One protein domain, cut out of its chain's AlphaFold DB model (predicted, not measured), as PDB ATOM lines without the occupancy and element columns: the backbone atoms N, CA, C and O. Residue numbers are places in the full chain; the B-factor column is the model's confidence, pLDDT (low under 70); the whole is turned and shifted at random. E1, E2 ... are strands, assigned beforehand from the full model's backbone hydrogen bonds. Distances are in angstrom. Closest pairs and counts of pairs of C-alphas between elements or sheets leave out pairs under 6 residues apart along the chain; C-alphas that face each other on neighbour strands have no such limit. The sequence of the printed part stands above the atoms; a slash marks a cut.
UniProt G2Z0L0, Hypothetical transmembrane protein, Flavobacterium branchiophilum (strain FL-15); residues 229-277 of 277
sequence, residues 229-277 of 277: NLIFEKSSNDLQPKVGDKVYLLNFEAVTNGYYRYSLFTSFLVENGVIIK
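AT A GLANCE: This is residues 229 to 277 of the 277 residues of the protein "Hypothetical transmembrane protein" of Flavobacterium branchiophilum (strain FL-15) (UniProt G2Z0L0). This domain has little regular structure: two small strand hairpins, E1 with E2 and E3 with E4, form separate two-stranded sheets, with loops making much of the rest. The printed part has 49 residues with four named strands, E1 to E4 in chain order, both sheets antiparallel, no named helix, class all strand. It is compact and rounded, radius of gyration of the C-alphas 9.7 A, spanning 23 by 20 by 18 A.

IN THESE COORDINATES: E1, residues 230 to 234, begins at C-alpha 230 (1.354, -26.651, -52.900) and is 12.6 A long. E2 is residues 246 to 249, 10.4 A; E3 residues 258 to 261, 10.0 A; E4 residues 267 to 271, 13.1 A, ending at C-alpha 271 (3.272, -19.092, -40.686).

HOW THE PARTS SIT: In hairpin E1 and E2, at 156 degrees, N 231 and O 248 are 2.8 A apart, within hydrogen-bond range. In hairpin E3 and E4, at 149 degrees, N 260 and O 268 are 2.8 A apart, also within range. The closest C-alphas of E2 and E4, Val 247 and Val 270, are 7.5 A apart. E1 is apart from E3 and E4. Residues 270 to 271 of E4 pair antiparallel with 274 to 275.

THE WHOLE: The C-alphas farthest apart, of Asn 251 and Phe 265, are 25.9 A apart. The link E1 to E2 is long, 11 residues. The printed part has no cut, and no printed residue is under 70.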
ATOM      1  N   ASN A 229      -1.579 -29.338 -54.206       95.56
ATOM      2  CA  ASN A 229      -1.864 -27.947 -54.574       95.56
ATOM      3  C   ASN A 229      -0.840 -26.945 -54.011       95.56
ATOM      4  O   ASN A 229      -1.109 -25.744 -53.978       95.56
ATOM      5  N   LEU A 230       0.314 -27.436 -53.555       97.50
ATOM      6  CA  LEU A 230       1.354 -26.651 -52.900       97.50
ATOM      7  C   LEU A 230       2.676 -26.719 -53.666       97.50
ATOM      8  O   LEU A 230       2.985 -27.706 -54.340       97.50
ATOM      9  N   ILE A 231       3.479 -25.672 -53.509       98.00
ATOM     10  CA  ILE A 231       4.871 -25.595 -53.946       98.00
ATOM     11  C   ILE A 231       5.730 -25.343 -52.713       98.00
ATOM     12  O   ILE A 231       5.550 -24.346 -52.014       98.00
ATOM     13  N   PHE A 232       6.683 -26.234 -52.473       97.81
ATOM     14  CA  PHE A 232       7.705 -26.081 -51.448       97.81
ATOM     15  C   PHE A 232       8.964 -25.492 -52.093       97.81
ATOM     16  O   PHE A 232       9.548 -26.105 -52.986       97.81
ATOM     17  N   GLU A 233       9.364 -24.294 -51.666       98.00
ATOM     18  CA  GLU A 233      10.608 -23.626 -52.063       98.00
ATOM     19  C   GLU A 233      11.687 -23.937 -51.026       98.00
ATOM     20  O   GLU A 233      11.687 -23.386 -49.923       98.00
ATOM     21  N   LYS A 234      12.594 -24.839 -51.399       97.38
ATOM     22  CA  LYS A 234      13.661 -25.364 -50.551       97.38
ATOM     23  C   LYS A 234      14.972 -24.638 -50.819       97.38
ATOM     24  O   LYS A 234      15.379 -24.455 -51.972       97.38
ATOM     25  N   SER A 235      15.660 -24.258 -49.750       92.38
ATOM     26  CA  SER A 235      16.998 -23.649 -49.805       92.38
ATOM     27  C   SER A 235      18.107 -24.636 -50.210       92.38
ATOM     28  O   SER A 235      19.156 -24.227 -50.707       92.38
ATOM     29  N   SER A 236      17.863 -25.939 -50.064       89.56
ATOM     30  CA  SER A 236      18.776 -27.038 -50.391       89.56
ATOM     31  C   SER A 236      18.080 -28.116 -51.232       89.56
ATOM     32  O   SER A 236      16.854 -28.166 -51.333       89.56
ATOM     33  N   ASN A 237      18.862 -29.020 -51.832       89.50
ATOM     34  CA  ASN A 237      18.334 -30.167 -52.584       89.50
ATOM     35  C   ASN A 237      17.953 -31.350 -51.672       89.50
ATOM     36  O   ASN A 237      18.088 -32.513 -52.055       89.50
ATOM     37  N   ASP A 238      17.549 -31.071 -50.434       89.38
ATOM     38  CA  ASP A 238      17.190 -32.120 -49.490       89.38
ATOM     39  C   ASP A 238      15.879 -32.812 -49.899       89.38
ATOM     40  O   ASP A 238      14.996 -32.234 -50.543       89.38
ATOM     41  N   LEU A 239      15.745 -34.075 -49.485       89.06
ATOM     42  CA  LEU A 239      14.570 -34.918 -49.747       89.06
ATOM     43  C   LEU A 239      13.275 -34.374 -49.121       89.06
ATOM     44  O   LEU A 239      12.185 -34.754 -49.545       89.06
ATOM     45  N   GLN A 240      13.382 -33.542 -48.083       93.44
ATOM     46  CA  GLN A 240      12.240 -32.973 -47.373       93.44
ATOM     47  C   GLN A 240      12.474 -31.485 -47.087       93.44
ATOM     48  O   GLN A 240      13.618 -31.105 -46.822       93.44
ATOM     49  N   PRO A 241      11.409 -30.663 -47.101       96.19
ATOM     50  CA  PRO A 241      11.460 -29.286 -46.629       96.19
ATOM     51  C   PRO A 241      11.903 -29.194 -45.164       96.19
ATOM     52  O   PRO A 241      11.645 -30.098 -44.364       96.19
ATOM     53  N   LYS A 242      12.547 -28.085 -44.811       96.62
ATOM     54  CA  LYS A 242      13.044 -27.782 -43.464       96.62
ATOM     55  C   LYS A 242      12.431 -26.492 -42.925       96.62
ATOM     56  O   LYS A 242      11.858 -25.692 -43.660       96.62
ATOM     57  N   VAL A 243      12.583 -26.272 -41.620       96.44
ATOM     58  CA  VAL A 243      12.251 -24.986 -40.988       96.44
ATOM     59  C   VAL A 243      13.002 -23.857 -41.698       96.44
ATOM     60  O   VAL A 243      14.211 -23.948 -41.904       96.44
ATOM     61  N   GLY A 244      12.273 -22.806 -42.073       96.12
ATOM     62  CA  GLY A 244      12.762 -21.680 -42.870       96.12
ATOM     63  C   GLY A 244      12.477 -21.784 -44.372       96.12
ATOM     64  O   GLY A 244      12.478 -20.750 -45.044       96.12
ATOM     65  N   ASP A 245      12.185 -22.977 -44.899       97.62
ATOM     66  CA  ASP A 245      11.724 -23.128 -46.283       97.62
ATOM     67  C   ASP A 245      10.310 -22.554 -46.443       97.62
ATOM     68  O   ASP A 245       9.549 -22.416 -45.478       97.62
ATOM     69  N   LYS A 246       9.950 -22.200 -47.679       98.06
ATOM     70  CA  LYS A 246       8.690 -21.506 -47.961       98.06
ATOM     71  C   LYS A 246       7.672 -22.414 -48.626       98.06
ATOM     72  O   LYS A 246       8.022 -23.325 -49.373       98.06
ATOM     73  N   VAL A 247       6.401 -22.133 -48.370       98.00
ATOM     74  CA  VAL A 247       5.262 -22.872 -48.908       98.00
ATOM     75  C   VAL A 247       4.323 -21.904 -49.610       98.00
ATOM     76  O   VAL A 247       3.879 -20.904 -49.039       98.00
ATOM     77  N   TYR A 248       4.008 -22.237 -50.852       98.06
ATOM     78  CA  TYR A 248       3.158 -21.449 -51.727       98.06
ATOM     79  C   TYR A 248       2.009 -22.286 -52.278       98.06
ATOM     80  O   TYR A 248       2.097 -23.510 -52.368       98.06
ATOM     81  N   LEU A 249       0.945 -21.611 -52.695       97.31
ATOM     82  CA  LEU A 249      -0.053 -22.158 -53.607       97.31
ATOM     83  C   LEU A 249       0.537 -22.279 -55.028       97.31
ATOM     84  O   LEU A 249       1.596 -21.729 -55.332       97.31
ATOM     85  N   LEU A 250      -0.153 -22.981 -55.934       94.94
ATOM     86  CA  LEU A 250       0.315 -23.169 -57.321       94.94
ATOM     87  C   LEU A 250       0.466 -21.860 -58.120       94.94
ATOM     88  O   LEU A 250       1.186 -21.836 -59.114       94.94
ATOM     89  N   ASN A 251      -0.201 -20.788 -57.695       94.69
ATOM     90  CA  ASN A 251      -0.082 -19.437 -58.251       94.69
ATOM     91  C   ASN A 251       1.031 -18.603 -57.581       94.69
ATOM     92  O   ASN A 251       1.102 -17.401 -57.813       94.69
ATOM     93  N   PHE A 252       1.888 -19.224 -56.760       94.75
ATOM     94  CA  PHE A 252       2.964 -18.587 -55.990       94.75
ATOM     95  C   PHE A 252       2.510 -17.597 -54.905       94.75
ATOM     96  O   PHE A 252       3.337 -16.880 -54.340       94.75
ATOM     97  N   GLU A 253       1.226 -17.585 -54.544       96.62
ATOM     98  CA  GLU A 253       0.757 -16.866 -53.358       96.62
ATOM     99  C   GLU A 253       1.158 -17.618 -52.085       96.62
ATOM    100  O   GLU A 253       1.161 -18.852 -52.041       96.62
ATOM    101  N   ALA A 254       1.522 -16.877 -51.038       95.56
ATOM    102  CA  ALA A 254       1.854 -17.470 -49.749       95.56
ATOM    103  C   ALA A 254       0.623 -18.166 -49.157       95.56
ATOM    104  O   ALA A 254      -0.483 -17.622 -49.174       95.56
ATOM    105  N   VAL A 255       0.819 -19.363 -48.610       96.81
ATOM    106  CA  VAL A 255      -0.266 -20.066 -47.924       96.81
ATOM    107  C   VAL A 255      -0.621 -19.374 -46.603       96.81
ATOM    108  O   VAL A 255       0.228 -18.754 -45.958       96.81
ATOM    109  N   THR A 256      -1.878 -19.498 -46.177       97.50
ATOM    110  CA  THR A 256      -2.337 -18.990 -44.874       97.50
ATOM    111  C   THR A 256      -1.699 -19.757 -43.716       97.50
ATOM    112  O   THR A 256      -1.186 -20.859 -43.897       97.50
ATOM    113  N   ASN A 257      -1.759 -19.225 -42.497       98.19
ATOM    114  CA  ASN A 257      -1.190 -19.912 -41.335       98.19
ATOM    115  C   ASN A 257      -1.910 -21.244 -41.065       98.19
ATOM    116  O   ASN A 257      -3.141 -21.303 -41.118       98.19
ATOM    117  N   GLY A 258      -1.161 -22.303 -40.761       97.81
ATOM    118  CA  GLY A 258      -1.747 -23.606 -40.442       97.81
ATOM    119  C   GLY A 258      -0.818 -24.796 -40.659       97.81
ATOM    120  O   GLY A 258       0.358 -24.645 -40.981       97.81
ATOM    121  N   TYR A 259      -1.367 -25.996 -40.468       97.69
ATOM    122  CA  TYR A 259      -0.667 -27.255 -40.719       97.69
ATOM    123  C   TYR A 259      -0.893 -27.731 -42.151       97.69
ATOM    124  O   TYR A 259      -2.029 -27.958 -42.567       97.69
ATOM    125  N   TYR A 260       0.198 -27.961 -42.875       97.19
ATOM    126  CA  TYR A 260       0.185 -28.444 -44.249       97.19
ATOM    127  C   TYR A 260       0.786 -29.835 -44.321       97.19
ATOM    128  O   TYR A 260       1.917 -30.075 -43.896       97.19
ATOM    129  N   ARG A 261       0.015 -30.776 -44.861       95.81
ATOM    130  CA  ARG A 261       0.460 -32.154 -45.047       95.81
ATOM    131  C   ARG A 261       1.439 -32.228 -46.219       95.81
ATOM    132  O   ARG A 261       1.100 -31.827 -47.323       95.81
ATOM    133  N   TYR A 262       2.621 -32.784 -45.977       95.00
ATOM    134  CA  TYR A 262       3.627 -33.051 -47.007       95.00
ATOM    135  C   TYR A 262       3.636 -34.526 -47.428       95.00
ATOM    136  O   TYR A 262       3.784 -34.855 -48.603       95.00
ATOM    137  N   SER A 263       3.448 -35.443 -46.474       93.81
ATOM    138  CA  SER A 263       3.427 -36.886 -46.725       93.81
ATOM    139  C   SER A 263       2.378 -37.596 -45.863       93.81
ATOM    140  O   SER A 263       1.642 -36.971 -45.095       93.81
ATOM    141  N   LEU A 264       2.302 -38.927 -45.967       92.31
ATOM    142  CA  LEU A 264       1.450 -39.737 -45.094       92.31
ATOM    143  C   LEU A 264       1.722 -39.485 -43.604       92.31
ATOM    144  O   LEU A 264       0.761 -39.463 -42.837       92.31
ATOM    145  N   PHE A 265       2.985 -39.234 -43.242       94.44
ATOM    146  CA  PHE A 265       3.469 -39.133 -41.861       94.44
ATOM    147  C   PHE A 265       4.123 -37.783 -41.531       94.44
ATOM    148  O   PHE A 265       4.639 -37.608 -40.431       94.44
ATOM    149  N   THR A 266       4.125 -36.834 -42.470       94.88
ATOM    150  CA  THR A 266       4.817 -35.548 -42.320       94.88
ATOM    151  C   THR A 266       3.862 -34.402 -42.604       94.88
ATOM    152  O   THR A 266       3.241 -34.347 -43.670       94.88
ATOM    153  N   SER A 267       3.787 -33.461 -41.668       96.31
ATOM    154  CA  SER A 267       3.094 -32.185 -41.815       96.31
ATOM    155  C   SER A 267       3.941 -31.074 -41.220       96.31
ATOM    156  O   SER A 267       4.588 -31.296 -40.200       96.31
ATOM    157  N   PHE A 268       3.863 -29.893 -41.814       97.75
ATOM    158  CA  PHE A 268       4.596 -28.712 -41.383       97.75
ATOM    159  C   PHE A 268       3.633 -27.654 -40.861       97.75
ATOM    160  O   PHE A 268       2.585 -27.426 -41.467       97.75
ATOM    161  N   LEU A 269       3.980 -27.008 -39.753       98.06
ATOM    162  CA  LEU A 269       3.335 -25.780 -39.313       98.06
ATOM    163  C   LEU A 269       3.950 -24.617 -40.090       98.06
ATOM    164  O   LEU A 269       5.160 -24.390 -40.035       98.06
ATOM    165  N   VAL A 270       3.106 -23.891 -40.811       98.19
ATOM    166  CA  VAL A 270       3.505 -22.778 -41.666       98.19
ATOM    167  C   VAL A 270       2.886 -21.494 -41.136       98.19
ATOM    168  O   VAL A 270       1.682 -21.443 -40.878       98.19
ATOM    169  N   GLU A 271       3.700 -20.450 -41.015       97.94
ATOM    170  CA  GLU A 271       3.272 -19.092 -40.686       97.94
ATOM    171  C   GLU A 271       3.787 -18.119 -41.746       97.94
ATOM    172  O   GLU A 271       4.971 -18.113 -42.076       97.94
ATOM    173  N   ASN A 272       2.888 -17.304 -42.304       96.19
ATOM    174  CA  ASN A 272       3.181 -16.343 -43.371       96.19
ATOM    175  C   ASN A 272       3.939 -16.977 -44.556       96.19
ATOM    176  O   ASN A 272       4.874 -16.392 -45.102       96.19
ATOM    177  N   GLY A 273       3.559 -18.204 -44.926       96.44
ATOM    178  CA  GLY A 273       4.205 -18.965 -45.994       96.44
ATOM    179  C   GLY A 273       5.592 -19.527 -45.658       96.44
ATOM    180  O   GLY A 273       6.269 -19.981 -46.573       96.44
ATOM    181  N   VAL A 274       6.035 -19.519 -44.397       97.81
ATOM    182  CA  VAL A 274       7.329 -20.077 -43.957       97.81
ATOM    183  C   VAL A 274       7.111 -21.243 -42.997       97.81
ATOM    184  O   VAL A 274       6.315 -21.141 -42.067       97.81
ATOM    185  N   ILE A 275       7.824 -22.352 -43.196       98.06
ATOM    186  CA  ILE A 275       7.807 -23.490 -42.270       98.06
ATOM    187  C   ILE A 275       8.495 -23.082 -40.971       98.06
ATOM    188  O   ILE A 275       9.670 -22.718 -40.976       98.06
ATOM    189  N   ILE A 276       7.784 -23.199 -39.854       97.75
ATOM    190  CA  ILE A 276       8.324 -22.912 -38.520       97.75
ATOM    191  C   ILE A 276       8.501 -24.170 -37.665       97.75
ATOM    192  O   ILE A 276       9.276 -24.144 -36.709       97.75
ATOM    193  N   LYS A 277       7.801 -25.265 -37.993       94.25
ATOM    194  CA  LYS A 277       7.885 -26.540 -37.270       94.25
ATOM    195  C   LYS A 277       7.497 -27.732 -38.134       94.25
ATOM    196  O   LYS A 277       6.563 -27.584 -38.950       94.25
TER     197      LYS A 277